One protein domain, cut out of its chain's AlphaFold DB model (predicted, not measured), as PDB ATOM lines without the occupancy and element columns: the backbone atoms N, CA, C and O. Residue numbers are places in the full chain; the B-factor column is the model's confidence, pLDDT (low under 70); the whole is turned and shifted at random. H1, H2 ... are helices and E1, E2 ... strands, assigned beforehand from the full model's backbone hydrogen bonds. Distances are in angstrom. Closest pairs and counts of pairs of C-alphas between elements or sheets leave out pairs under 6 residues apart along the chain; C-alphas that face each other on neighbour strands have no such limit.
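Overview. This is residues 351 to 502 of the 612 residues of the protein "Phage tail protein" of Companilactobacillus futsaii (UniProt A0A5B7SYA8). Two small sheets, one of five strands around E7 and one of E6, E3 and E8, stand partly face to face as a loose sandwich, and a helical tail ends in an arm, with residues 489 to 494 and 496 to 502 sticking out from the body. The printed part has 152 residues, with eight named strands, E1 to E8, followed by two named helices, H1 and H2. The larger sheet is branched and the smaller has the order E6, E3, E8; both are antiparallel. The class is mixed, helices and strands, with 67 residues in named elements, under half of the printed part. The whole is compact, with a radius of gyration of the C-alphas of 16.2 A, yet elongated, spanning 59 by 34 by 28 A.

Along the chain. Residues 351 to 368 hold no named element. E1 is residues 369 to 372, beginning at C-alpha 369 at (53.279, 31.700, -46.595). E2 is residues 380 to 383, and E3 residues 388 to 395, 22.8 A long. E4, residues 411 to 419, measures 22.5 A. E5 is residues 426 to 428 and E6 residues 438 to 441. E7, residues 447 to 456, is the longest strand at 28.4 A, and E8, residues 464 to 471, measures 20.7 A. H1 is residues 482 to 485. H2, residues 489 to 501, measures 18.7 A and ends at C-alpha 501 at (29.515, -0.195, -15.272).

Arrangement. In the twisted branched sheet, E7 has E1 and E2 on one side and E4 on the other side. N 371 and O 453 are 3.2 A apart between E1 and E7, and N 381 and O 449 are 2.9 A apart between E2 and E7. E4 and E7 stand at 169 degrees, with N 417 and O 452 at 2.8 A. E4 and E5 form a hairpin, with N 418 and O 427 at 3.0 A. Residues 400 to 401 pair in parallel with residues 413 to 414 of E4. In the other sheet, inner strand E3 has N 392 within 2.8 A of O 468 in E8, and N 391 within 2.8 A of O 438 in E6. Between the sheets, the closest C-alphas of E7 and E8 are those of Val 453 and Val 464, 7.5 A apart. H1 and H2 are close but not clearly touching, their closest C-alphas being those of Ile 485 and Val 491, 6.7 A apart; neither helix is on a sheet. In H2 every O i to N i+4 pair is within hydrogen-bond range; H1 is too short for such a pair.

Size, cuts and confidence. The two C-alphas farthest apart, those of Asn 408 and Ala 502, are 59.6 A apart. Without the stretches that stand free, the body spans 43 by 34 by 29 A. The printed part has no cut, and the link from E3 to E4, 15 residues, is long. The mean pLDDT of the printed part is 88.4; residues 486 to 492 and 494 to 502 are under 70.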
ATOM      1  N   ASN A 351      38.740  23.868 -24.559       91.19
ATOM      2  CA  ASN A 351      39.149  24.327 -25.880       91.19
ATOM      3  C   ASN A 351      37.919  24.723 -26.710       91.19
ATOM      4  O   ASN A 351      37.043  23.909 -26.990       91.19
ATOM      5  N   LEU A 352      37.866  25.980 -27.121       93.06
ATOM      6  CA  LEU A 352      36.790  26.585 -27.895       93.06
ATOM      7  C   LEU A 352      37.062  26.549 -29.405       93.06
ATOM      8  O   LEU A 352      36.152  26.802 -30.193       93.06
ATOM      9  N   LEU A 353      38.280  26.204 -29.829       93.38
ATOM     10  CA  LEU A 353      38.630  26.056 -31.238       93.38
ATOM     11  C   LEU A 353      38.324  24.630 -31.707       93.38
ATOM     12  O   LEU A 353      38.921  23.670 -31.232       93.38
ATOM     13  N   SER A 354      37.392  24.496 -32.646       91.56
ATOM     14  CA  SER A 354      37.046  23.216 -33.282       91.56
ATOM     15  C   SER A 354      38.121  22.750 -34.265       91.56
ATOM     16  O   SER A 354      38.812  23.566 -34.879       91.56
ATOM     17  N   ASN A 355      38.235  21.434 -34.446       90.88
ATOM     18  CA  ASN A 355      39.160  20.743 -35.350       90.88
ATOM     19  C   ASN A 355      40.635  21.121 -35.147       90.88
ATOM     20  O   ASN A 355      41.422  21.149 -36.093       90.88
ATOM     21  N   SER A 356      41.026  21.434 -33.914       92.06
ATOM     22  CA  SER A 356      42.222  22.228 -33.636       92.06
ATOM     23  C   SER A 356      43.527  21.443 -33.431       92.06
ATOM     24  O   SER A 356      44.569  22.030 -33.129       92.06
ATOM     25  N   ARG A 357      43.506  20.119 -33.628       91.00
ATOM     26  CA  ARG A 357      44.683  19.258 -33.418       91.00
ATOM     27  C   ARG A 357      45.793  19.496 -34.445       91.00
ATOM     28  O   ARG A 357      46.959  19.371 -34.102       91.00
ATOM     29  N   GLY A 358      45.461  19.861 -35.683       87.31
ATOM     30  CA  GLY A 358      46.441  19.982 -36.768       87.31
ATOM     31  C   GLY A 358      46.895  18.619 -37.311       87.31
ATOM     32  O   GLY A 358      46.232  17.603 -37.118       87.31
ATOM     33  N   LYS A 359      48.007  18.520 -38.043       91.94
ATOM     34  CA  LYS A 359      49.033  19.540 -38.322       91.94
ATOM     35  C   LYS A 359      48.587  20.573 -39.363       91.94
ATOM     36  O   LYS A 359      48.244  20.221 -40.490       91.94
ATOM     37  N   PHE A 360      48.678  21.848 -39.011       93.69
ATOM     38  CA  PHE A 360      48.338  22.999 -39.839       93.69
ATOM     39  C   PHE A 360      49.566  23.518 -40.599       93.69
ATOM     40  O   PHE A 360      50.380  24.256 -40.046       93.69
ATOM     41  N   ARG A 361      49.681  23.147 -41.881       93.50
ATOM     42  CA  ARG A 361      50.747  23.558 -42.813       93.50
ATOM     43  C   ARG A 361      50.290  24.625 -43.820       93.50
ATOM     44  O   ARG A 361      49.457  24.316 -44.674       93.50
ATOM     45  N   PRO A 362      50.848  25.848 -43.783       91.50
ATOM     46  CA  PRO A 362      50.736  26.812 -44.881       91.50
ATOM     47  C   PRO A 362      51.347  26.298 -46.192       91.50
ATOM     48  O   PRO A 362      52.296  25.516 -46.167       91.50
ATOM     49  N   ASN A 363      50.805  26.715 -47.343       91.44
ATOM     50  CA  ASN A 363      51.189  26.154 -48.648       91.44
ATOM     51  C   ASN A 363      51.217  27.146 -49.832       91.44
ATOM     52  O   ASN A 363      51.059  26.742 -50.984       91.44
ATOM     53  N   LYS A 364      51.392  28.449 -49.592       90.56
ATOM     54  CA  LYS A 364      51.458  29.470 -50.658       90.56
ATOM     55  C   LYS A 364      52.793  29.505 -51.396       90.56
ATOM     56  O   LYS A 364      52.854  30.174 -52.426       90.56
ATOM     57  N   SER A 365      53.830  28.841 -50.880       89.88
ATOM     58  CA  SER A 365      55.168  28.782 -51.487       89.88
ATOM     59  C   SER A 365      55.766  30.154 -51.835       89.88
ATOM     60  O   SER A 365      56.261  30.384 -52.935       89.88
ATOM     61  N   ARG A 366      55.690  31.094 -50.890       91.38
ATOM     62  CA  ARG A 366      56.269  32.451 -50.952       91.38
ATOM     63  C   ARG A 366      56.638  32.900 -49.538       91.38
ATOM     64  O   ARG A 366      56.225  32.235 -48.601       91.38
ATOM     65  N   ILE A 367      57.330  34.032 -49.385       91.12
ATOM     66  CA  ILE A 367      57.714  34.543 -48.055       91.12
ATOM     67  C   ILE A 367      56.484  34.735 -47.153       91.12
ATOM     68  O   ILE A 367      56.450  34.167 -46.082       91.12
ATOM     69  N   ASP A 368      55.418  35.429 -47.570       91.50
ATOM     70  CA  ASP A 368      54.149  35.438 -46.809       91.50
ATOM     71  C   ASP A 368      53.357  34.131 -47.039       91.50
ATOM     72  O   ASP A 368      52.377  34.092 -47.805       91.50
ATOM     73  N   ASN A 369      53.831  33.038 -46.436       93.50
ATOM     74  CA  ASN A 369      53.279  31.700 -46.595       93.50
ATOM     75  C   ASN A 369      52.101  31.486 -45.645       93.50
ATOM     76  O   ASN A 369      52.301  31.339 -44.444       93.50
ATOM     77  N   TYR A 370      50.864  31.454 -46.149       93.12
ATOM     78  CA  TYR A 370      49.694  31.315 -45.280       93.12
ATOM     79  C   TYR A 370      48.584  30.435 -45.832       93.12
ATOM     80  O   TYR A 370      48.376  30.331 -47.039       93.12
ATOM     81  N   ILE A 371      47.772  29.892 -44.932       92.19
ATOM     82  CA  ILE A 371      46.499  29.259 -45.280       92.19
ATOM     83  C   ILE A 371      45.446  29.583 -44.218       92.19
ATOM     84  O   ILE A 371      45.771  29.741 -43.043       92.19
ATOM     85  N   ILE A 372      44.191  29.705 -44.654       93.06
ATOM     86  CA  ILE A 372      43.021  29.872 -43.785       93.06
ATOM     87  C   ILE A 372      42.219  28.572 -43.840       93.06
ATOM     88  O   ILE A 372      41.799  28.154 -44.924       93.06
ATOM     89  N   TYR A 373      41.990  27.934 -42.698       92.88
ATOM     90  CA  TYR A 373      41.366  26.611 -42.625       92.88
ATOM     91  C   TYR A 373      39.835  26.701 -42.606       92.88
ATOM     92  O   TYR A 373      39.196  26.604 -41.560       92.88
ATOM     93  N   THR A 374      39.240  26.901 -43.785       89.50
ATOM     94  CA  THR A 374      37.781  27.073 -43.959       89.50
ATOM     95  C   THR A 374      37.049  25.855 -44.546       89.50
ATOM     96  O   THR A 374      35.821  25.835 -44.502       89.50
ATOM     97  N   SER A 375      37.754  24.859 -45.106       81.81
ATOM     98  CA  SER A 375      37.178  23.681 -45.793       81.81
ATOM     99  C   SER A 375      38.240  22.576 -46.003       81.81
ATOM    100  O   SER A 375      39.409  22.937 -46.166       81.81
ATOM    101  N   PRO A 376      37.896  21.262 -46.043       70.69
ATOM    102  CA  PRO A 376      36.562  20.652 -45.868       70.69
ATOM    103  C   PRO A 376      36.112  20.530 -44.406       70.69
ATOM    104  O   PRO A 376      34.915  20.485 -44.143       70.69
ATOM    105  N   LEU A 377      37.050  20.546 -43.457       81.25
ATOM    106  CA  LEU A 377      36.781  20.688 -42.027       81.25
ATOM    107  C   LEU A 377      37.301  22.054 -41.595       81.25
ATOM    108  O   LEU A 377      38.498  22.328 -41.676       81.25
ATOM    109  N   ALA A 378      36.389  22.941 -41.211       86.88
ATOM    110  CA  ALA A 378      36.765  24.277 -40.792       86.88
ATOM    111  C   ALA A 378      37.341  24.251 -39.372       86.88
ATOM    112  O   ALA A 378      36.743  23.673 -38.464       86.88
ATOM    113  N   VAL A 379      38.481  24.911 -39.179       93.31
ATOM    114  CA  VAL A 379      39.097  25.086 -37.859       93.31
ATOM    115  C   VAL A 379      38.584  26.409 -37.325       93.31
ATOM    116  O   VAL A 379      39.047  27.469 -37.755       93.31
ATOM    117  N   SER A 380      37.543  26.356 -36.498       93.31
ATOM    118  CA  SER A 380      36.699  27.524 -36.243       93.31
ATOM    119  C   SER A 380      36.341  27.722 -34.779       93.31
ATOM    120  O   SER A 380      36.291  26.765 -34.004       93.31
ATOM    121  N   ILE A 381      36.097  28.972 -34.408       94.75
ATOM    122  CA  ILE A 381      35.749  29.391 -33.052       94.75
ATOM    123  C   ILE A 381      34.734  30.533 -33.108       94.75
ATOM    124  O   ILE A 381      34.863  31.438 -33.935       94.75
ATOM    125  N   TYR A 382      33.741  30.509 -32.217       94.19
ATOM    126  CA  TYR A 382      32.897  31.674 -31.971       94.19
ATOM    127  C   TYR A 382      33.585  32.588 -30.961       94.19
ATOM    128  O   TYR A 382      33.849  32.194 -29.826       94.19
ATOM    129  N   MET A 383      33.855  33.818 -31.371       94.62
ATOM    130  CA  MET A 383      34.478  34.824 -30.527       94.62
ATOM    131  C   MET A 383      33.440  35.851 -30.091       94.62
ATOM    132  O   MET A 383      32.612  36.277 -30.895       94.62
ATOM    133  N   THR A 384      33.517  36.289 -28.839       94.50
ATOM    134  CA  THR A 384      32.665  37.344 -28.282       94.50
ATOM    135  C   THR A 384      33.464  38.639 -28.171       94.50
ATOM    136  O   THR A 384      34.553  38.655 -27.602       94.50
ATOM    137  N   GLN A 385      32.940  39.738 -28.715       95.25
ATOM    138  CA  GLN A 385      33.578  41.050 -28.635       95.25
ATOM    139  C   GLN A 385      33.792  41.472 -27.172       95.25
ATOM    140  O   GLN A 385      32.878  41.391 -26.357       95.25
ATOM    141  N   GLY A 386      34.998  41.935 -26.846       92.94
ATOM    142  CA  GLY A 386      35.401  42.346 -25.500       92.94
ATOM    143  C   GLY A 386      35.764  41.191 -24.561       92.94
ATOM    144  O   GLY A 386      36.281  41.441 -23.477       92.94
ATOM    145  N   GLN A 387      35.548  39.935 -24.965       91.75
ATOM    146  CA  GLN A 387      35.926  38.775 -24.164       91.75
ATOM    147  C   GLN A 387      37.438  38.522 -24.260       91.75
ATOM    148  O   GLN A 387      38.041  38.611 -25.336       91.75
ATOM    149  N   GLN A 388      38.043  38.198 -23.118       91.81
ATOM    150  CA  GLN A 388      39.433  37.758 -23.025       91.81
ATOM    151  C   GLN A 388      39.527  36.241 -23.227       91.81
ATOM    152  O   GLN A 388      38.731  35.486 -22.660       91.81
ATOM    153  N   TYR A 389      40.523  35.827 -24.004       94.06
ATOM    154  CA  TYR A 389      40.857  34.444 -24.317       94.06
ATOM    155  C   TYR A 389      42.358  34.218 -24.155       94.06
ATOM    156  O   TYR A 389      43.143  35.162 -24.244       94.06
ATOM    157  N   THR A 390      42.754  32.963 -23.989       93.81
ATOM    158  CA  THR A 390      44.149  32.524 -24.043       93.81
ATOM    159  C   THR A 390      44.309  31.527 -25.183       93.81
ATOM    160  O   THR A 390      43.502  30.606 -25.297       93.81
ATOM    161  N   VAL A 391      45.313  31.711 -26.046       95.12
ATOM    162  CA  VAL A 391      45.712  30.721 -27.056       95.12
ATOM    163  C   VAL A 391      47.003  30.027 -26.652       95.12
ATOM    164  O   VAL A 391      47.979  30.675 -26.290       95.12
ATOM    165  N   HIS A 392      47.017  28.710 -26.777       94.56
ATOM    166  CA  HIS A 392      48.198  27.867 -26.677       94.56
ATOM    167  C   HIS A 392      48.342  27.055 -27.964       94.56
ATOM    168  O   HIS A 392      47.337  26.605 -28.516       94.56
ATOM    169  N   ALA A 393      49.561  26.863 -28.460       95.31
ATOM    170  CA  ALA A 393      49.802  26.001 -29.613       95.31
ATOM    171  C   ALA A 393      51.249  25.506 -29.683       95.31
ATOM    172  O   ALA A 393      52.181  26.205 -29.276       95.31
ATOM    173  N   ASP A 394      51.431  24.356 -30.329       94.44
ATOM    174  CA  ASP A 394      52.740  23.770 -30.594       94.44
ATOM    175  C   ASP A 394      53.196  24.111 -32.017       94.44
ATOM    176  O   ASP A 394      52.474  23.885 -32.990       94.44
ATOM    177  N   ALA A 395      54.409  24.642 -32.167       92.75
ATOM    178  CA  ALA A 395      55.020  24.882 -33.473       92.75
ATOM    179  C   ALA A 395      56.028  23.778 -33.818       92.75
ATOM    180  O   ALA A 395      56.723  23.249 -32.950       92.75
ATOM    181  N   SER A 396      56.149  23.446 -35.103       92.06
ATOM    182  CA  SER A 396      57.165  22.509 -35.588       92.06
ATOM    183  C   SER A 396      58.581  22.992 -35.266       92.06
ATOM    184  O   SER A 396      58.855  24.192 -35.314       92.06
ATOM    185  N   SER A 397      59.494  22.049 -35.008       85.06
ATOM    186  CA  SER A 397      60.884  22.333 -34.628       85.06
ATOM    187  C   SER A 397      61.559  23.356 -35.552       85.06
ATOM    188  O   SER A 397      61.480  23.246 -36.775       85.06
ATOM    189  N   GLY A 398      62.220  24.348 -34.952       85.69
ATOM    190  CA  GLY A 398      62.932  25.418 -35.654       85.69
ATOM    191  C   GLY A 398      62.118  26.693 -35.893       85.69
ATOM    192  O   GLY A 398      62.732  27.727 -36.150       85.69
ATOM    193  N   LEU A 399      60.784  26.658 -35.766       92.69
ATOM    194  CA  LEU A 399      59.945  27.860 -35.822       92.69
ATOM    195  C   LEU A 399      59.957  28.636 -34.497       92.69
ATOM    196  O   LEU A 399      60.084  28.053 -33.421       92.69
ATOM    197  N   VAL A 400      59.777  29.954 -34.580       93.62
ATOM    198  CA  VAL A 400      59.712  30.876 -33.439       93.62
ATOM    199  C   VAL A 400      58.381  31.625 -33.465       93.62
ATOM    200  O   VAL A 400      58.021  32.234 -34.473       93.62
ATOM    201  N   TRP A 401      57.632  31.584 -32.363       96.44
ATOM    202  CA  TRP A 401      56.365  32.304 -32.259       96.44
ATOM    203  C   TRP A 401      56.563  33.824 -32.314       96.44
ATOM    204  O   TRP A 401      57.486  34.371 -31.711       96.44
ATOM    205  N   SER A 402      55.675  34.515 -33.028       93.06
ATOM    206  CA  SER A 402      55.674  35.974 -33.153       93.06
ATOM    207  C   SER A 402      54.259  36.543 -33.006       93.06
ATOM    208  O   SER A 402      53.261  35.840 -33.177       93.06
ATOM    209  N   GLY A 403      54.177  37.838 -32.693       91.88
ATOM    210  CA  GLY A 403      52.935  38.623 -32.716       91.88
ATOM    211  C   GLY A 403      52.840  39.592 -33.892       91.88
ATOM    212  O   GLY A 403      51.879  40.351 -33.996       91.88
ATOM    213  N   THR A 404      53.823  39.569 -34.795       88.88
ATOM    214  CA  THR A 404      53.942  40.525 -35.902       88.88
ATOM    215  C   THR A 404      54.049  39.798 -37.239       88.88
ATOM    216  O   THR A 404      54.626  38.715 -37.332       88.88
ATOM    217  N   GLN A 405      53.488  40.387 -38.299       88.12
ATOM    218  CA  GLN A 405      53.590  39.835 -39.651       88.12
ATOM    219  C   GLN A 405      54.955  40.139 -40.296       88.12
ATOM    220  O   GLN A 405      55.455  41.255 -40.167       88.12
ATOM    221  N   HIS A 406      55.523  39.192 -41.053       86.50
ATOM    222  CA  HIS A 406      56.818  39.328 -41.747       86.50
ATOM    223  C   HIS A 406      56.723  39.058 -43.266       86.50
ATOM    224  O   HIS A 406      57.416  38.195 -43.794       86.50
ATOM    225  N   PRO A 407      55.889  39.793 -44.025       86.44
ATOM    226  CA  PRO A 407      55.502  39.386 -45.381       86.44
ATOM    227  C   PRO A 407      56.631  39.422 -46.427       86.44
ATOM    228  O   PRO A 407      56.509  38.793 -47.476       86.44
ATOM    229  N   ASN A 408      57.711  40.161 -46.156       88.94
ATOM    230  CA  ASN A 408      58.788  40.444 -47.114       88.94
ATOM    231  C   ASN A 408      60.170  39.958 -46.646       88.94
ATOM    232  O   ASN A 408      61.158  40.203 -47.334       88.94
ATOM    233  N   VAL A 409      60.256  39.326 -45.472       89.69
ATOM    234  CA  VAL A 409      61.519  38.860 -44.889       89.69
ATOM    235  C   VAL A 409      61.407  37.374 -44.599       89.69
ATOM    236  O   VAL A 409      60.595  36.963 -43.772       89.69
ATOM    237  N   GLU A 410      62.234  36.584 -45.278       90.50
ATOM    238  CA  GLU A 410      62.356  35.158 -44.994       90.50
ATOM    239  C   GLU A 410      62.864  34.960 -43.561       90.50
ATOM    240  O   GLU A 410      63.852  35.571 -43.144       90.50
ATOM    241  N   SER A 411      62.130  34.179 -42.770       91.81
ATOM    242  CA  SER A 411      62.440  33.950 -41.359       91.81
ATOM    243  C   SER A 411      61.742  32.704 -40.825       91.81
ATOM    244  O   SER A 411      60.718  32.259 -41.342       91.81
ATOM    245  N   ASN A 412      62.239  32.210 -39.694       92.50
ATOM    246  CA  ASN A 412      61.622  31.104 -38.966       92.50
ATOM    247  C   ASN A 412      60.397  31.523 -38.132       92.50
ATOM    248  O   ASN A 412      59.944  30.755 -37.287       92.50
ATOM    249  N   ASN A 413      59.854  32.727 -38.325       94.50
ATOM    250  CA  ASN A 413      58.715  33.178 -37.537       94.50
ATOM    251  C   ASN A 413      57.423  32.450 -37.946       94.50
ATOM    252  O   ASN A 413      57.190  32.147 -39.120       94.50
ATOM    253  N   VAL A 414      56.553  32.210 -36.969       95.25
ATOM    254  CA  VAL A 414      55.204  31.676 -37.168       95.25
ATOM    255  C   VAL A 414      54.202  32.508 -36.386       95.25
ATOM    256  O   VAL A 414      54.471  32.935 -35.262       95.25
ATOM    257  N   VAL A 415      53.049  32.770 -36.999       96.50
ATOM    258  CA  VAL A 415      51.963  33.520 -36.365       96.50
ATOM    259  C   VAL A 415      50.617  32.839 -36.575       96.50
ATOM    260  O   VAL A 415      50.331  32.313 -37.657       96.50
ATOM    261  N   LEU A 416      49.779  32.890 -35.544       97.00
ATOM    262  CA  LEU A 416      48.381  32.487 -35.599       97.00
ATOM    263  C   LEU A 416      47.494  33.704 -35.741       97.00
ATOM    264  O   LEU A 416      47.642  34.705 -35.044       97.00
ATOM    265  N   TRP A 417      46.548  33.585 -36.651       96.38
ATOM    266  CA  TRP A 417      45.525  34.572 -36.901       96.38
ATOM    267  C   TRP A 417      44.175  33.925 -36.657       96.38
ATOM    268  O   TRP A 417      43.962  32.755 -36.987       96.38
ATOM    269  N   LEU A 418      43.242  34.722 -36.158       97.00
ATOM    270  CA  LEU A 418      41.827  34.459 -36.357       97.00
ATOM    271  C   LEU A 418      41.302  35.441 -37.382       97.00
ATOM    272  O   LEU A 418      41.607  36.633 -37.322       97.00
ATOM    273  N   THR A 419      40.537  34.923 -38.329       95.38
ATOM    274  CA  THR A 419      40.040  35.681 -39.471       95.38
ATOM    275  C   THR A 419      38.633  35.243 -39.834       95.38
ATOM    276  O   THR A 419      38.283  34.075 -39.691       95.38
ATOM    277  N   ASP A 420      37.809  36.157 -40.333       92.44
ATOM    278  CA  ASP A 420      36.585  35.776 -41.033       92.44
ATOM    279  C   ASP A 420      36.918  35.044 -42.353       92.44
ATOM    280  O   ASP A 420      38.074  34.987 -42.791       92.44
ATOM    281  N   LYS A 421      35.907  34.453 -43.012       86.50
ATOM    282  CA  LYS A 421      36.112  33.631 -44.227       86.50
ATOM    283  C   LYS A 421      36.810  34.374 -45.370       86.50
ATOM    284  O   LYS A 421      37.446  33.735 -46.202       86.50
ATOM    285  N   ILE A 422      36.644  35.694 -45.433       84.31
ATOM    286  CA  ILE A 422      37.144  36.545 -46.519       84.31
ATOM    287  C   ILE A 422      38.364  37.385 -46.114       84.31
ATOM    288  O   ILE A 422      38.853  38.163 -46.929       84.31
ATOM    289  N   ASN A 423      38.891  37.202 -44.897       84.50
ATOM    290  CA  ASN A 423      40.076  37.889 -44.379       84.50
ATOM    291  C   ASN A 423      39.960  39.421 -44.315       84.50
ATOM    292  O   ASN A 423      40.931  40.134 -44.566       84.50
ATOM    293  N   ARG A 424      38.768  39.912 -43.948       89.31
ATOM    294  CA  ARG A 424      38.447  41.316 -43.649       89.31
ATOM    295  C   ARG A 424      38.611  41.628 -42.163       89.31
ATOM    296  O   ARG A 424      39.281  42.596 -41.813       89.31
ATOM    297  N   ASP A 425      37.999  40.820 -41.302       91.56
ATOM    298  CA  ASP A 425      38.053  40.986 -39.851       91.56
ATOM    299  C   ASP A 425      39.036  39.970 -39.283       91.56
ATOM    300  O   ASP A 425      38.739  38.779 -39.211       91.56
ATOM    301  N   TYR A 426      40.227  40.442 -38.909       93.75
ATOM    302  CA  TYR A 426      41.295  39.572 -38.429       93.75
ATOM    303  C   TYR A 426      42.098  40.169 -37.273       93.75
ATOM    304  O   TYR A 426      42.199  41.390 -37.114       93.75
ATOM    305  N   ALA A 427      42.719  39.294 -36.488       95.12
ATOM    306  CA  ALA A 427      43.745  39.653 -35.517       95.12
ATOM    307  C   ALA A 427      44.825  38.568 -35.468       95.12
ATOM    308  O   ALA A 427      44.516  37.382 -35.598       95.12
ATOM    309  N   ILE A 428      46.074  38.987 -35.252       96.25
ATOM    310  CA  ILE A 428      47.140  38.082 -34.820       96.25
ATOM    311  C   ILE A 428      46.868  37.771 -33.352       96.25
ATOM    312  O   ILE A 428      46.709  38.694 -32.555       96.25
ATOM    313  N   ILE A 429      46.744  36.488 -33.029       95.94
ATOM    314  CA  ILE A 429      46.431  36.017 -31.675       95.94
ATOM    315  C   ILE A 429      47.635  35.375 -30.986       95.94
ATOM    316  O   ILE A 429      47.579  35.138 -29.788       95.94
ATOM    317  N   SER A 430      48.714  35.108 -31.723       96.62
ATOM    318  CA  SER A 430      49.976  34.627 -31.165       96.62
ATOM    319  C   SER A 430      50.896  35.768 -30.733       96.62
ATOM    320  O   SER A 430      50.778  36.895 -31.210       96.62
ATOM    321  N   ASP A 431      51.862  35.451 -29.879       95.88
ATOM    322  CA  ASP A 431      53.030  36.263 -29.538       95.88
ATOM    323  C   ASP A 431      54.192  35.329 -29.144       95.88
ATOM    324  O   ASP A 431      54.096  34.116 -29.308       95.88
ATOM    325  N   SER A 432      55.296  35.851 -28.607       94.38
ATOM    326  CA  SER A 432      56.429  35.015 -28.173       94.38
ATOM    327  C   SER A 432      56.085  33.980 -27.089       94.38
ATOM    328  O   SER A 432      56.873  33.065 -26.865       94.38
ATOM    329  N   ASN A 433      54.935  34.109 -26.420       94.00
ATOM    330  CA  ASN A 433      54.482  33.249 -25.329       94.00
ATOM    331  C   ASN A 433      53.512  32.152 -25.787       94.00
ATOM    332  O   ASN A 433      53.077  31.369 -24.953       94.00
ATOM    333  N   THR A 434      53.160  32.039 -27.074       94.75
ATOM    334  CA  THR A 434      52.096  31.111 -27.527       94.75
ATOM    335  C   THR A 434      52.352  29.644 -27.172       94.75
ATOM    336  O   THR A 434      51.401  28.919 -26.897       94.75
ATOM    337  N   GLY A 435      53.614  29.215 -27.077       89.75
ATOM    338  CA  GLY A 435      53.963  27.868 -26.594       89.75
ATOM    339  C   GLY A 435      53.730  27.636 -25.092       89.75
ATOM    340  O   GLY A 435      53.839  26.514 -24.627       89.75
ATOM    341  N   THR A 436      53.435  28.686 -24.323       89.88
ATOM    342  CA  THR A 436      53.065  28.638 -22.896       89.88
ATOM    343  C   THR A 436      51.726  29.328 -22.608       89.88
ATOM    344  O   THR A 436      51.299  29.380 -21.459       89.88
ATOM    345  N   GLY A 437      51.064  29.867 -23.639       91.50
ATOM    346  CA  GLY A 437      49.850  30.672 -23.535       91.50
ATOM    347  C   GLY A 437      50.055  32.151 -23.870       91.50
ATOM    348  O   GLY A 437      50.839  32.847 -23.229       91.50
ATOM    349  N   THR A 438      49.281  32.652 -24.829       94.81
ATOM    350  CA  THR A 438      49.138  34.075 -25.158       94.81
ATOM    351  C   THR A 438      47.726  34.532 -24.829       94.81
ATOM    352  O   THR A 438      46.761  34.042 -25.416       94.81
ATOM    353  N   THR A 439      47.584  35.507 -23.935       93.25
ATOM    354  CA  THR A 439      46.283  36.115 -23.634       93.25
ATOM    355  C   THR A 439      45.983  37.244 -24.612       93.25
ATOM    356  O   THR A 439      46.807  38.130 -24.833       93.25
ATOM    357  N   PHE A 440      44.773  37.268 -25.160       93.38
ATOM    358  CA  PHE A 440      44.310  38.325 -26.050       93.38
ATOM    359  C   PHE A 440      42.841  38.662 -25.788       93.38
ATOM    360  O   PHE A 440      42.058  37.848 -25.306       93.38
ATOM    361  N   THR A 441      42.451  39.897 -26.098       93.38
ATOM    362  CA  THR A 441      41.046  40.327 -26.040       93.38
ATOM    363  C   THR A 441      40.493  40.417 -27.451       93.38
ATOM    364  O   THR A 441      41.108  41.032 -28.329       93.38
ATOM    365  N   TRP A 442      39.333  39.810 -27.688       96.06
ATOM    366  CA  TRP A 442      38.718  39.830 -29.006       96.06
ATOM    367  C   TRP A 442      38.006  41.154 -29.265       96.06
ATOM    368  O   TRP A 442      36.890  41.383 -28.816       96.06
ATOM    369  N   ASN A 443      38.650  42.043 -30.016       94.31
ATOM    370  CA  ASN A 443      38.126  43.388 -30.283       94.31
ATOM    371  C   ASN A 443      37.401  43.516 -31.635       94.31
ATOM    372  O   ASN A 443      37.111  44.630 -32.071       94.31
ATOM    373  N   LYS A 444      37.127  42.401 -32.323       95.31
ATOM    374  CA  LYS A 444      36.319  42.379 -33.557       95.31
ATOM    375  C   LYS A 444      34.862  42.023 -33.227       95.31
ATOM    376  O   LYS A 444      34.619  41.527 -32.126       95.31
ATOM    377  N   PRO A 445      33.894  42.259 -34.136       95.75
ATOM    378  CA  PRO A 445      32.502  41.883 -33.902       95.75
ATOM    379  C   PRO A 445      32.370  40.418 -33.478       95.75
ATOM    380  O   PRO A 445      33.106  39.559 -33.974       95.75
ATOM    381  N   SER A 446      31.442  40.129 -32.567       95.75
ATOM    382  CA  SER A 446      31.170  38.752 -32.158       95.75
ATOM    383  C   SER A 446      30.753  37.908 -33.366       95.75
ATOM    384  O   SER A 446      29.954  38.360 -34.189       95.75
ATOM    385  N   GLY A 447      31.285  36.697 -33.496       94.75
ATOM    386  CA  GLY A 447      31.013  35.849 -34.654       94.75
ATOM    387  C   GLY A 447      31.972  34.674 -34.789       94.75
ATOM    388  O   GLY A 447      32.859  34.482 -33.961       94.75
ATOM    389  N   ASN A 448      31.789  33.887 -35.852       94.38
ATOM    390  CA  ASN A 448      32.648  32.746 -36.161       94.38
ATOM    391  C   ASN A 448      33.898  33.184 -36.929       94.38
ATOM    392  O   ASN A 448      33.798  33.764 -38.013       94.38
ATOM    393  N   TYR A 449      35.059  32.825 -36.395       96.62
ATOM    394  CA  TYR A 449      36.369  33.072 -36.979       96.62
ATOM    395  C   TYR A 449      37.098  31.756 -37.226       96.62
ATOM    396  O   TYR A 449      36.793  30.727 -36.625       96.62
ATOM    397  N   TYR A 450      38.058  31.800 -38.137       96.38
ATOM    398  CA  TYR A 450      38.786  30.648 -38.639       96.38
ATOM    399  C   TYR A 450      40.265  30.810 -38.351       96.38
ATOM    400  O   TYR A 450      40.813  31.910 -38.472       96.38
ATOM    401  N   LEU A 451      40.909  29.700 -38.004       96.25
ATOM    402  CA  LEU A 451      42.347  29.674 -37.827       96.25
ATOM    403  C   LEU A 451      43.026  29.961 -39.167       96.25
ATOM    404  O   LEU A 451      42.753  29.325 -40.191       96.25
ATOM    405  N   ARG A 452      43.960  30.899 -39.135       95.25
ATOM    406  CA  ARG A 452      44.938  31.120 -40.187       95.25
ATOM    407  C   ARG A 452      46.324  30.954 -39.588       95.25
ATOM    408  O   ARG A 452      46.620  31.489 -38.525       95.25
ATOM    409  N   VAL A 453      47.168  30.209 -40.288       95.06
ATOM    410  CA  VAL A 453      48.572  30.018 -39.917       95.06
ATOM    411  C   VAL A 453      49.413  30.686 -40.986       95.06
ATOM    412  O   VAL A 453      49.198  30.421 -42.173       95.06
ATOM    413  N   ASN A 454      50.360  31.527 -40.570       94.75
ATOM    414  CA  ASN A 454      51.412  32.017 -41.452       94.75
ATOM    415  C   ASN A 454      52.778  31.535 -40.964       94.75
ATOM    416  O   ASN A 454      53.085  31.638 -39.777       94.75
ATOM    417  N   THR A 455      53.608  31.101 -41.902       93.94
ATOM    418  CA  THR A 455      55.056  30.919 -41.754       93.94
ATOM    419  C   THR A 455      55.768  31.825 -42.760       93.94
ATOM    420  O   THR A 455      55.127  32.327 -43.688       93.94
ATOM    421  N   TYR A 456      57.073  32.055 -42.583       93.25
ATOM    422  CA  TYR A 456      57.828  32.958 -43.464       93.25
ATOM    423  C   TYR A 456      58.929  32.304 -44.305       93.25
ATOM    424  O   TYR A 456      59.765  33.004 -44.871       93.25
ATOM    425  N   ASN A 457      58.870  30.975 -44.450       88.25
ATOM    426  CA  ASN A 457      59.711  30.198 -45.362       88.25
ATOM    427  C   ASN A 457      58.885  29.711 -46.582       88.25
ATOM    428  O   ASN A 457      57.790  29.153 -46.400       88.25
ATOM    429  N   PRO A 458      59.375  29.881 -47.830       86.50
ATOM    430  CA  PRO A 458      58.669  29.442 -49.043       86.50
ATOM    431  C   PRO A 458      58.589  27.917 -49.242       86.50
ATOM    432  O   PRO A 458      57.891  27.451 -50.143       86.50
ATOM    433  N   ASP A 459      59.305  27.132 -48.437       87.31
ATOM    434  CA  ASP A 459      59.468  25.679 -48.587       87.31
ATOM    435  C   ASP A 459      58.286  24.840 -48.050       87.31
ATOM    436  O   ASP A 459      58.268  23.621 -48.218       87.31
ATOM    437  N   ASN A 460      57.287  25.483 -47.431       88.62
ATOM    438  CA  ASN A 460      56.119  24.852 -46.797       88.62
ATOM    439  C   ASN A 460      56.473  23.806 -45.713       88.62
ATOM    440  O   ASN A 460      55.661  22.920 -45.425       88.62
ATOM    441  N   SER A 461      57.667  23.875 -45.113       86.12
ATOM    442  CA  SER A 461      58.128  22.871 -44.139       86.12
ATOM    443  C   SER A 461      57.522  23.054 -42.740       86.12
ATOM    444  O   SER A 461      57.286  22.075 -42.027       86.12
ATOM    445  N   GLY A 462      57.219  24.298 -42.362       90.06
ATOM    446  CA  GLY A 462      56.697  24.661 -41.046       90.06
ATOM    447  C   GLY A 462      55.216  24.324 -40.823       90.06
ATOM    448  O   GLY A 462      54.389  24.463 -41.727       90.06
ATOM    449  N   TYR A 463      54.860  23.918 -39.601       93.00
ATOM    450  CA  TYR A 463      53.472  23.650 -39.211       93.00
ATOM    451  C   TYR A 463      53.174  23.994 -37.751       93.00
ATOM    452  O   TYR A 463      54.080  24.080 -36.926       93.00
ATOM    453  N   VAL A 464      51.887  24.137 -37.437       95.56
ATOM    454  CA  VAL A 464      51.372  24.277 -36.066       95.56
ATOM    455  C   VAL A 464      50.450  23.104 -35.740       95.56
ATOM    456  O   VAL A 464      49.704  22.648 -36.605       95.56
ATOM    457  N   GLU A 465      50.475  22.601 -34.516       95.19
ATOM    458  CA  GLU A 465      49.539  21.595 -34.014       95.19
ATOM    459  C   GLU A 465      49.044  21.948 -32.609       95.19
ATOM    460  O   GLU A 465      49.509  22.909 -31.999       95.19
ATOM    461  N   ASN A 466      48.039  21.209 -32.137       93.88
ATOM    462  CA  ASN A 466      47.473  21.346 -30.793       93.88
ATOM    463  C   ASN A 466      47.088  22.789 -30.424       93.88
ATOM    464  O   ASN A 466      47.404  23.283 -29.342       93.88
ATOM    465  N   VAL A 467      46.387  23.474 -31.329       94.88
ATOM    466  CA  VAL A 467      45.930  24.840 -31.066       94.88
ATOM    467  C   VAL A 467      44.757  24.771 -30.101       94.88
ATOM    468  O   VAL A 467      43.732  24.165 -30.401       94.88
ATOM    469  N   LYS A 468      44.879  25.400 -28.944       94.38
ATOM    470  CA  LYS A 468      43.811  25.530 -27.961       94.38
ATOM    471  C   LYS A 468      43.519  26.995 -27.743       94.38
ATOM    472  O   LYS A 468      44.441  27.770 -27.523       94.38
ATOM    473  N   ILE A 469      42.247  27.370 -27.806       94.12
ATOM    474  CA  ILE A 469      41.799  28.707 -27.417       94.12
ATOM    475  C   ILE A 469      40.765  28.536 -26.318       94.12
ATOM    476  O   ILE A 469      39.789  27.826 -26.523       94.12
ATOM    477  N   GLU A 470      40.955  29.168 -25.169       91.31
ATOM    478  CA  GLU A 470      40.090  28.988 -24.000       91.31
ATOM    479  C   GLU A 470      39.791  30.308 -23.291       91.31
ATOM    480  O   GLU A 470      40.495  31.304 -23.465       91.31
ATOM    481  N   THR A 471      38.717  30.338 -22.503       87.25
ATOM    482  CA  THR A 471      38.419  31.465 -21.610       87.25
ATOM    483  C   THR A 471      39.223  31.356 -20.321       87.25
ATOM    484  O   THR A 471      39.323  30.278 -19.738       87.25
ATOM    485  N   GLY A 472      39.731  32.490 -19.843       79.81
ATOM    486  CA  GLY A 472      40.598  32.566 -18.667       79.81
ATOM    487  C   GLY A 472      41.984  33.096 -19.025       79.81
ATOM    488  O   GLY A 472      42.307  33.273 -20.198       79.81
ATOM    489  N   SER A 473      42.785  33.389 -18.002       80.25
ATOM    490  CA  SER A 473      44.099  34.036 -18.131       80.25
ATOM    491  C   SER A 473      45.285  33.070 -18.044       80.25
ATOM    492  O   SER A 473      46.426  33.520 -17.994       80.25
ATOM    493  N   VAL A 474      45.026  31.766 -17.946       82.19
ATOM    494  CA  VAL A 474      46.038  30.717 -17.777       82.19
ATOM    495  C   VAL A 474      45.798  29.668 -18.851       82.19
ATOM    496  O   VAL A 474      44.688  29.147 -18.946       82.19
ATOM    497  N   ALA A 475      46.826  29.377 -19.649       84.25
ATOM    498  CA  ALA A 475      46.771  28.280 -20.599       84.25
ATOM    499  C   ALA A 475      46.777  26.942 -19.857       84.25
ATOM    500  O   ALA A 475      47.515  26.757 -18.888       84.25
ATOM    501  N   THR A 476      45.971  26.007 -20.331       86.94
ATOM    502  CA  THR A 476      45.922  24.634 -19.838       86.94
ATOM    503  C   THR A 476      46.317  23.658 -20.941       86.94
ATOM    504  O   THR A 476      46.310  24.004 -22.126       86.94
ATOM    505  N   ASP A 477      46.652  22.423 -20.555       88.12
ATOM    506  CA  ASP A 477      47.055  21.375 -21.493       88.12
ATOM    507  C   ASP A 477      46.050  21.214 -22.637       88.12
ATOM    508  O   ASP A 477      44.831  21.382 -22.480       88.12
ATOM    509  N   TYR A 478      46.566  20.872 -23.816       88.50
ATOM    510  CA  TYR A 478      45.740  20.724 -25.002       88.50
ATOM    511  C   TYR A 478      44.584  19.736 -24.774       88.50
ATOM    512  O   TYR A 478      44.780  18.579 -24.401       88.50
ATOM    513  N   SER A 479      43.371  20.181 -25.088       87.12
ATOM    514  CA  SER A 479      42.177  19.346 -25.169       87.12
ATOM    515  C   SER A 479      41.504  19.547 -26.522       87.12
ATOM    516  O   SER A 479      41.685  20.571 -27.179       87.12
ATOM    517  N   LEU A 480      40.737  18.555 -26.970       86.12
ATOM    518  CA  LEU A 480      39.841  18.743 -28.110       86.12
ATOM    519  C   LEU A 480      38.686  19.671 -27.721       86.12
ATOM    520  O   LEU A 480      38.309  19.737 -26.550       86.12
ATOM    521  N   ASN A 481      38.085  20.337 -28.706       87.75
ATOM    522  CA  ASN A 481      36.794  20.974 -28.483       87.75
ATOM    523  C   ASN A 481      35.760  19.908 -28.070       87.75
ATOM    524  O   ASN A 481      35.753  18.831 -28.672       87.75
ATOM    525  N   PRO A 482      34.873  20.165 -27.090       83.31
ATOM    526  CA  PRO A 482      33.822  19.224 -26.702       83.31
ATOM    527  C   PRO A 482      32.998  18.657 -27.873       83.31
ATOM    528  O   PRO A 482      32.642  17.479 -27.847       83.31
ATOM    529  N   SER A 483      32.748  19.433 -28.935       80.69
ATOM    530  CA  SER A 483      32.065  18.937 -30.142       80.69
ATOM    531  C   SER A 483      32.887  17.908 -30.926       80.69
ATOM    532  O   SER A 483      32.327  16.996 -31.533       80.69
ATOM    533  N   ASP A 484      34.213  18.025 -30.896       79.31
ATOM    534  CA  ASP A 484      35.133  17.087 -31.547       79.31
ATOM    535  C   ASP A 484      35.329  15.824 -30.692       79.31
ATOM    536  O   ASP A 484      35.579  14.740 -31.214       79.31
ATOM    537  N   ILE A 485      35.192  15.943 -29.365       72.81
ATOM    538  CA  ILE A 485      35.169  14.806 -28.432       72.81
ATOM    539  C   ILE A 485      33.911  13.964 -28.668       72.81
ATOM    540  O   ILE A 485      34.002  12.743 -28.778       72.81
ATOM    541  N   ALA A 486      32.749  14.611 -28.806       65.00
ATOM    542  CA  ALA A 486      31.471  13.941 -29.041       65.00
ATOM    543  C   ALA A 486      31.407  13.169 -30.374       65.00
ATOM    544  O   ALA A 486      30.540  12.320 -30.548       65.00
ATOM    545  N   THR A 487      32.315  13.426 -31.313       66.06
ATOM    546  CA  THR A 487      32.408  12.712 -32.599       66.06
ATOM    547  C   THR A 487      33.608  11.760 -32.666       66.06
ATOM    548  O   THR A 487      33.878  11.176 -33.712       66.06
ATOM    549  N   ASN A 488      34.329  11.573 -31.555       69.31
ATOM    550  CA  ASN A 488      35.458  10.655 -31.466       69.31
ATOM    551  C   ASN A 488      34.986   9.238 -31.097       69.31
ATOM    552  O   ASN A 488      34.558   9.000 -29.966       69.31
ATOM    553  N   ASP A 489      35.125   8.284 -32.020       66.62
ATOM    554  CA  ASP A 489      34.691   6.887 -31.834       66.62
ATOM    555  C   ASP A 489      35.282   6.213 -30.579       66.62
ATOM    556  O   ASP A 489      34.617   5.417 -29.910       66.62
ATOM    557  N   GLY A 490      36.520   6.561 -30.206       69.69
ATOM    558  CA  GLY A 490      37.175   6.037 -29.004       69.69
ATOM    559  C   GLY A 490      36.560   6.567 -27.707       69.69
ATOM    560  O   GLY A 490      36.440   5.827 -26.732       69.69
ATOM    561  N   VAL A 491      36.110   7.825 -27.702       66.75
ATOM    562  CA  VAL A 491      35.425   8.429 -26.549       66.75
ATOM    563  C   VAL A 491      33.986   7.932 -26.447       66.75
ATOM    564  O   VAL A 491      33.537   7.620 -25.348       66.75
ATOM    565  N   GLN A 492      33.285   7.767 -27.572       66.81
ATOM    566  CA  GLN A 492      31.940   7.178 -27.596       66.81
ATOM    567  C   GLN A 492      31.929   5.744 -27.042       66.81
ATOM    568  O   GLN A 492      31.055   5.377 -26.255       66.81
ATOM    569  N   THR A 493      32.956   4.956 -27.371       70.56
ATOM    570  CA  THR A 493      33.136   3.602 -26.823       70.56
ATOM    571  C   THR A 493      33.408   3.633 -25.312       70.56
ATOM    572  O   THR A 493      32.809   2.868 -24.562       70.56
ATOM    573  N   ALA A 494      34.262   4.547 -24.839       69.69
ATOM    574  CA  ALA A 494      34.569   4.684 -23.413       69.69
ATOM    575  C   ALA A 494      33.369   5.179 -22.582       69.69
ATOM    576  O   ALA A 494      33.164   4.700 -21.470       69.69
ATOM    577  N   ILE A 495      32.554   6.091 -23.126       67.50
ATOM    578  CA  ILE A 495      31.319   6.569 -22.483       67.50
ATOM    579  C   ILE A 495      30.282   5.443 -22.396       67.50
ATOM    580  O   ILE A 495      29.650   5.289 -21.357       67.50
ATOM    581  N   THR A 496      30.140   4.628 -23.448       67.38
ATOM    582  CA  THR A 496      29.227   3.470 -23.440       67.38
ATOM    583  C   THR A 496      29.633   2.458 -22.363       67.38
ATOM    584  O   THR A 496      28.803   2.070 -21.548       67.38
ATOM    585  N   ASN A 497      30.923   2.119 -22.274       69.62
ATOM    586  CA  ASN A 497      31.424   1.196 -21.250       69.62
ATOM    587  C   ASN A 497      31.270   1.751 -19.821       69.62
ATOM    588  O   ASN A 497      30.929   1.007 -18.907       69.62
ATOM    589  N   ALA A 498      31.485   3.056 -19.620       64.81
ATOM    590  CA  ALA A 498      31.318   3.691 -18.312       64.81
ATOM    591  C   ALA A 498      29.846   3.767 -17.867       64.81
ATOM    592  O   ALA A 498      29.569   3.729 -16.671       64.81
ATOM    593  N   LEU A 499      28.902   3.872 -18.810       62.47
ATOM    594  CA  LEU A 499      27.466   3.828 -18.517       62.47
ATOM    595  C   LEU A 499      26.988   2.411 -18.158       62.47
ATOM    596  O   LEU A 499      26.132   2.287 -17.286       62.47
ATOM    597  N   ASP A 500      27.567   1.367 -18.759       62.84
ATOM    598  CA  ASP A 500      27.254  -0.034 -18.433       62.84
ATOM    599  C   ASP A 500      27.811  -0.475 -17.059       62.84
ATOM    600  O   ASP A 500      27.223  -1.333 -16.403       62.84
ATOM    601  N   GLU A 501      28.911   0.124 -16.581       57.66
ATOM    602  CA  GLU A 501      29.515  -0.195 -15.272       57.66
ATOM    603  C   GLU A 501      28.893   0.555 -14.077       57.66
ATOM    604  O   GLU A 501      29.137   0.184 -12.929       57.66
ATOM    605  N   ALA A 502      28.094   1.602 -14.304       55.59
ATOM    606  CA  ALA A 502      27.713   2.539 -13.241       55.59
ATOM    607  C   ALA A 502      26.471   2.162 -12.394       55.59
ATOM    608  O   ALA A 502      26.096   2.957 -11.537       55.59
TER     609      ALA A 502